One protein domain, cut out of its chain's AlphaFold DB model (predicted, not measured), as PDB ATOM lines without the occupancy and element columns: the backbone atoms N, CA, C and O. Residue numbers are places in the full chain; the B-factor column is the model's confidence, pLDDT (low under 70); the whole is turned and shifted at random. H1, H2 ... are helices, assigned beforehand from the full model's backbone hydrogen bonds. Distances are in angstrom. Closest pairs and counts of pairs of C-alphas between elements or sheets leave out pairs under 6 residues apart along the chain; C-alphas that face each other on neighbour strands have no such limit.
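Overview. This is residues 2 to 17 and 59 to 92 of the 115 residues of a protein of Thermoanaerobaculaceae bacterium (UniProt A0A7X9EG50). What is the shape? It is a loose, flat, open frame: residues 59 to 65 run out to H2 at a bend, and the long helix H3 folds back from there. Residues 2 to 17 are H1 and a long loop paired briefly with residues 60 to 61. What is it built of? The 50 printed residues, all helix in class, hold H1, H2 and H3 in that order and no named strand; the radius of gyration of the C-alphas is 12.9 A, and the spans are 35 by 29 by 12 A.

Arrangement. Do helices touch? H1, residues 2 to 5, H2, residues 66 to 70, and H3, residues 75 to 90, touch no helix; H2 and H3 are only just apart, their closest C-alphas 8.1 A from each other. Where is the short pairing? Residues 12 to 13 pair with residues 60 to 61, parallel. Are the helix backbones complete? In H2 and H3 every O i to N i+4 pair is within hydrogen-bond range; H1 is too short for one.

Along the chain. Where does H1 begin? C-alpha 2 is at (21.447, 7.336, -80.815). Where does H3 end? It measures 22.7 A and ends at C-alpha 90, (47.136, 5.741, -77.815).

Size, cuts and confidence. Is there a cut? Residues 18 to 58 are not printed, and C-alphas 17 and 59 are 15.8 A apart. Is confidence low anywhere? No printed residue is under 70.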
ATOM      1  N   ALA A   2      21.229   7.621 -82.238       88.00
ATOM      2  CA  ALA A   2      21.447   7.336 -80.815       88.00
ATOM      3  C   ALA A   2      22.940   7.166 -80.470       88.00
ATOM      4  O   ALA A   2      23.384   7.670 -79.446       88.00
ATOM      5  N   PHE A   3      23.722   6.544 -81.360       93.81
ATOM      6  CA  PHE A   3      25.171   6.373 -81.212       93.81
ATOM      7  C   PHE A   3      25.925   7.709 -81.077       93.81
ATOM      8  O   PHE A   3      26.683   7.892 -80.125       93.81
ATOM      9  N   LYS A   4      25.650   8.672 -81.973       90.44
ATOM     10  CA  LYS A   4      26.245  10.022 -81.921       90.44
ATOM     11  C   LYS A   4      25.762  10.816 -80.702       90.44
ATOM     12  O   LYS A   4      26.573  11.437 -80.026       90.44
ATOM     13  N   ILE A   5      24.465  10.758 -80.377       88.44
ATOM     14  CA  ILE A   5      23.887  11.454 -79.206       88.44
ATOM     15  C   ILE A   5      24.524  10.949 -77.904       88.44
ATOM     16  O   ILE A   5      24.890  11.745 -77.044       88.44
ATOM     17  N   LYS A   6      24.700   9.629 -77.781       92.75
ATOM     18  CA  LYS A   6      25.342   8.988 -76.625       92.75
ATOM     19  C   LYS A   6      26.872   9.062 -76.648       92.75
ATOM     20  O   LYS A   6      27.495   8.547 -75.728       92.75
ATOM     21  N   LYS A   7      27.473   9.694 -77.667       93.12
ATOM     22  CA  LYS A   7      28.928   9.865 -77.822       93.12
ATOM     23  C   LYS A   7      29.707   8.547 -77.706       93.12
ATOM     24  O   LYS A   7      30.763   8.500 -77.088       93.12
ATOM     25  N   LEU A   8      29.178   7.476 -78.297       94.00
ATOM     26  CA  LEU A   8      29.774   6.136 -78.193       94.00
ATOM     27  C   LEU A   8      30.997   5.939 -79.100       94.00
ATOM     28  O   LEU A   8      31.732   4.972 -78.939       94.00
ATOM     29  N   GLY A   9      31.214   6.841 -80.054       93.50
ATOM     30  CA  GLY A   9      32.345   6.809 -80.972       93.50
ATOM     31  C   GLY A   9      32.102   7.695 -82.189       93.50
ATOM     32  O   GLY A   9      31.074   8.375 -82.279       93.50
ATOM     33  N   LYS A  10      33.043   7.655 -83.134       95.38
ATOM     34  CA  LYS A  10      32.902   8.280 -84.454       95.38
ATOM     35  C   LYS A  10      32.167   7.351 -85.418       95.38
ATOM     36  O   LYS A  10      32.343   6.136 -85.374       95.38
ATOM     37  N   VAL A  11      31.363   7.933 -86.299       96.88
ATOM     38  CA  VAL A  11      30.658   7.243 -87.381       96.88
ATOM     39  C   VAL A  11      31.408   7.466 -88.690       96.88
ATOM     40  O   VAL A  11      31.656   8.605 -89.076       96.88
ATOM     41  N   PHE A  12      31.724   6.385 -89.389       97.56
ATOM     42  CA  PHE A  12      32.411   6.402 -90.679       97.56
ATOM     43  C   PHE A  12      31.473   5.868 -91.763       97.56
ATOM     44  O   PHE A  12      30.651   4.995 -91.481       97.56
ATOM     45  N   GLY A  13      31.595   6.376 -92.989       97.06
ATOM     46  CA  GLY A  13      30.882   5.845 -94.153       97.06
ATOM     47  C   GLY A  13      30.182   6.927 -94.963       97.06
ATOM     48  O   GLY A  13      30.747   7.993 -95.158       97.06
ATOM     49  N   MET A  14      28.959   6.675 -95.432       97.19
ATOM     50  CA  MET A  14      28.147   7.656 -96.170       97.19
ATOM     51  C   MET A  14      26.882   8.017 -95.391       97.19
ATOM     52  O   MET A  14      26.461   7.301 -94.480       97.19
ATOM     53  N   ARG A  15      26.261   9.142 -95.762       96.50
ATOM     54  CA  ARG A  15      24.962   9.566 -95.223       96.50
ATOM     55  C   ARG A  15      23.926   8.445 -95.353       96.50
ATOM     56  O   ARG A  15      23.812   7.814 -96.401       96.50
ATOM     57  N   THR A  16      23.150   8.228 -94.294       94.75
ATOM     58  CA  THR A  16      22.061   7.236 -94.307       94.75
ATOM     59  C   THR A  16      20.871   7.692 -95.160       94.75
ATOM     60  O   THR A  16      20.732   8.868 -95.468       94.75
ATOM     61  N   TRP A  17      19.976   6.764 -95.509       92.75
ATOM     62  CA  TRP A  17      18.828   7.030 -96.386       92.75
ATOM     63  C   TRP A  17      17.899   8.158 -95.904       92.75
ATOM     64  O   TRP A  17      17.501   9.001 -96.700       92.75
ATOM     65  N   ASP A  59      30.657  11.183 -89.311       96.94
ATOM     66  CA  ASP A  59      31.738  12.067 -88.851       96.94
ATOM     67  C   ASP A  59      32.901  12.090 -89.850       96.94
ATOM     68  O   ASP A  59      33.592  13.098 -89.971       96.94
ATOM     69  N   VAL A  60      33.098  10.985 -90.577       97.31
ATOM     70  CA  VAL A  60      34.077  10.860 -91.660       97.31
ATOM     71  C   VAL A  60      33.390  10.244 -92.874       97.31
ATOM     72  O   VAL A  60      32.917   9.105 -92.810       97.31
ATOM     73  N   GLU A  61      33.324  11.008 -93.965       97.75
ATOM     74  CA  GLU A  61      32.740  10.546 -95.222       97.75
ATOM     75  C   GLU A  61      33.732   9.661 -95.983       97.75
ATOM     76  O   GLU A  61      34.869  10.063 -96.232       97.75
ATOM     77  N   ILE A  62      33.313   8.442 -96.316       97.69
ATOM     78  CA  ILE A  62      34.120   7.453 -97.028       97.69
ATOM     79  C   ILE A  62      33.210   6.713 -97.998       97.69
ATOM     80  O   ILE A  62      32.278   6.016 -97.589       97.69
ATOM     81  N   GLN A  63      33.506   6.834 -99.285       97.19
ATOM     82  CA  GLN A  63      32.781   6.144-100.337       97.19
ATOM     83  C   GLN A  63      33.522   4.873-100.751       97.19
ATOM     84  O   GLN A  63      34.701   4.915-101.090       97.19
ATOM     85  N   ASN A  64      32.797   3.758-100.802       97.56
ATOM     86  CA  ASN A  64      33.270   2.555-101.473       97.56
ATOM     87  C   ASN A  64      33.024   2.703-102.979       97.56
ATOM     88  O   ASN A  64      31.878   2.764-103.433       97.56
ATOM     89  N   MET A  65      34.102   2.812-103.757       97.50
ATOM     90  CA  MET A  65      34.004   2.963-105.206       97.50
ATOM     91  C   MET A  65      33.587   1.639-105.857       97.50
ATOM     92  O   MET A  65      34.127   0.597-105.487       97.50
ATOM     93  N   PRO A  66      32.699   1.645-106.871       97.38
ATOM     94  CA  PRO A  66      32.230   0.408-107.501       97.38
ATOM     95  C   PRO A  66      33.358  -0.500-108.002       97.38
ATOM     96  O   PRO A  66      33.294  -1.711-107.823       97.38
ATOM     97  N   LYS A  67      34.413   0.084-108.587       97.81
ATOM     98  CA  LYS A  67      35.595  -0.658-109.045       97.81
ATOM     99  C   LYS A  67      36.303  -1.374-107.890       97.81
ATOM    100  O   LYS A  67      36.622  -2.548-108.015       97.81
ATOM    101  N   ASP A  68      36.527  -0.675-106.784       97.31
ATOM    102  CA  ASP A  68      37.246  -1.221-105.632       97.31
ATOM    103  C   ASP A  68      36.439  -2.337-104.959       97.31
ATOM    104  O   ASP A  68      36.989  -3.392-104.655       97.31
ATOM    105  N   VAL A  69      35.118  -2.161-104.842       96.75
ATOM    106  CA  VAL A  69      34.211  -3.200-104.325       96.75
ATOM    107  C   VAL A  69      34.224  -4.444-105.215       96.75
ATOM    108  O   VAL A  69      34.266  -5.560-104.702       96.75
ATOM    109  N   LEU A  70      34.230  -4.276-106.543       97.69
ATOM    110  CA  LEU A  70      34.357  -5.393-107.490       97.69
ATOM    111  C   LEU A  70      35.694  -6.135-107.347       97.69
ATOM    112  O   LEU A  70      35.753  -7.340-107.571       97.69
ATOM    113  N   GLU A  71      36.753  -5.428-106.953       97.88
ATOM    114  CA  GLU A  71      38.071  -5.993-106.651       97.88
ATOM    115  C   GLU A  71      38.174  -6.543-105.211       97.88
ATOM    116  O   GLU A  71      39.246  -6.991-104.803       97.88
ATOM    117  N   GLY A  72      37.079  -6.536-104.441       97.12
ATOM    118  CA  GLY A  72      37.021  -7.057-103.072       97.12
ATOM    119  C   GLY A  72      37.607  -6.130-102.002       97.12
ATOM    120  O   GLY A  72      37.879  -6.589-100.895       97.12
ATOM    121  N   LYS A  73      37.815  -4.848-102.315       98.00
ATOM    122  CA  LYS A  73      38.322  -3.832-101.382       98.00
ATOM    123  C   LYS A  73      37.172  -3.094-100.700       98.00
ATOM    124  O   LYS A  73      36.158  -2.789-101.332       98.00
ATOM    125  N   ASP A  74      37.362  -2.745 -99.430       98.12
ATOM    126  CA  ASP A  74      36.385  -1.988 -98.642       98.12
ATOM    127  C   ASP A  74      37.078  -0.828 -97.918       98.12
ATOM    128  O   ASP A  74      37.638  -0.978 -96.831       98.12
ATOM    129  N   ALA A  75      37.017   0.356 -98.532       97.75
ATOM    130  CA  ALA A  75      37.653   1.555 -98.004       97.75
ATOM    131  C   ALA A  75      37.071   1.970 -96.642       97.75
ATOM    132  O   ALA A  75      37.805   2.493 -95.798       97.75
ATOM    133  N   GLN A  76      35.776   1.736 -96.402       98.00
ATOM    134  CA  GLN A  76      35.148   2.025 -95.112       98.00
ATOM    135  C   GLN A  76      35.724   1.122 -94.020       98.00
ATOM    136  O   GLN A  76      36.192   1.626 -92.997       98.00
ATOM    137  N   LEU A  77      35.738  -0.194 -94.249       97.94
ATOM    138  CA  LEU A  77      36.246  -1.160 -93.277       97.94
ATOM    139  C   LEU A  77      37.739  -0.951 -92.999       97.94
ATOM    140  O   LEU A  77      38.134  -0.839 -91.838       97.94
ATOM    141  N   GLU A  78      38.557  -0.853 -94.048       97.81
ATOM    142  CA  GLU A  78      40.009  -0.674 -93.935       97.81
ATOM    143  C   GLU A  78      40.361   0.597 -93.155       97.81
ATOM    144  O   GLU A  78      41.195   0.573 -92.245       97.81
ATOM    145  N   THR A  79      39.676   1.706 -93.448       97.44
ATOM    146  CA  THR A  79      39.902   2.975 -92.744       97.44
ATOM    147  C   THR A  79      39.526   2.876 -91.269       97.44
ATOM    148  O   THR A  79      40.277   3.348 -90.413       97.44
ATOM    149  N   VAL A  80      38.388   2.251 -90.948       97.69
ATOM    150  CA  VAL A  80      37.925   2.112 -89.559       97.69
ATOM    151  C   VAL A  80      38.854   1.209 -88.756       97.69
ATOM    152  O   VAL A  80      39.195   1.553 -87.626       97.69
ATOM    153  N   VAL A  81      39.307   0.089 -89.326       98.00
ATOM    154  CA  VAL A  81      40.261  -0.810 -88.660       98.00
ATOM    155  C   VAL A  81      41.562  -0.075 -88.354       98.00
ATOM    156  O   VAL A  81      42.011  -0.088 -87.209       98.00
ATOM    157  N   ASN A  82      42.128   0.628 -89.338       97.56
ATOM    158  CA  ASN A  82      43.354   1.399 -89.141       97.56
ATOM    159  C   ASN A  82      43.175   2.491 -88.078       97.56
ATOM    160  O   ASN A  82      44.010   2.623 -87.185       97.56
ATOM    161  N   TYR A  83      42.060   3.226 -88.118       96.81
ATOM    162  CA  TYR A  83      41.726   4.220 -87.098       96.81
ATOM    163  C   TYR A  83      41.664   3.599 -85.696       96.81
ATOM    164  O   TYR A  83      42.297   4.104 -84.772       96.81
ATOM    165  N   LEU A  84      40.937   2.490 -85.532       95.94
ATOM    166  CA  LEU A  84      40.769   1.834 -84.235       95.94
ATOM    167  C   LEU A  84      42.086   1.278 -83.691       95.94
ATOM    168  O   LEU A  84      42.350   1.425 -82.500       95.94
ATOM    169  N   LEU A  85      42.927   0.683 -84.541       96.75
ATOM    170  CA  LEU A  85      44.246   0.195 -84.134       96.75
ATOM    171  C   LEU A  85      45.127   1.329 -83.598       96.75
ATOM    172  O   LEU A  85      45.811   1.148 -82.592       96.75
ATOM    173  N   GLU A  86      45.088   2.503 -84.227       96.38
ATOM    174  CA  GLU A  86      45.824   3.675 -83.749       96.38
ATOM    175  C   GLU A  86      45.252   4.235 -82.440       96.38
ATOM    176  O   GLU A  86      46.014   4.612 -81.550       96.38
ATOM    177  N   GLU A  87      43.930   4.257 -82.267       94.56
ATOM    178  CA  GLU A  87      43.316   4.720 -81.015       94.56
ATOM    179  C   GLU A  87      43.601   3.767 -79.847       94.56
ATOM    180  O   GLU A  87      43.920   4.229 -78.754       94.56
ATOM    181  N   ILE A  88      43.580   2.449 -80.080       94.31
ATOM    182  CA  ILE A  88      43.936   1.440 -79.069       94.31
ATOM    183  C   ILE A  88      45.393   1.605 -78.622       94.31
ATOM    184  O   ILE A  88      45.685   1.471 -77.436       94.31
ATOM    185  N   LYS A  89      46.314   1.918 -79.545       95.12
ATOM    186  CA  LYS A  89      47.722   2.183 -79.198       95.12
ATOM    187  C   LYS A  89      47.881   3.434 -78.329       95.12
ATOM    188  O   LYS A  89      48.761   3.456 -77.474       95.12
ATOM    189  N   LYS A  90      47.071   4.471 -78.561       95.44
ATOM    190  CA  LYS A  90      47.136   5.741 -77.815       95.44
ATOM    191  C   LYS A  90      46.498   5.657 -76.431       95.44
ATOM    192  O   LYS A  90      46.995   6.286 -75.503       95.44
ATOM    193  N   ASP A  91      45.394   4.929 -76.309       92.31
ATOM    194  CA  ASP A  91      44.596   4.821 -75.085       92.31
ATOM    195  C   ASP A  91      44.139   3.363 -74.895       92.31
ATOM    196  O   ASP A  91      42.980   3.018 -75.168       92.31
ATOM    197  N   PRO A  92      45.062   2.473 -74.481       89.62
ATOM    198  CA  PRO A  92      44.745   1.072 -74.266       89.62
ATOM    199  C   PRO A  92      43.741   0.940 -73.119       89.62
ATOM    200  O   PRO A  92      44.002   1.329 -71.982       89.62
TER     201      PRO A  92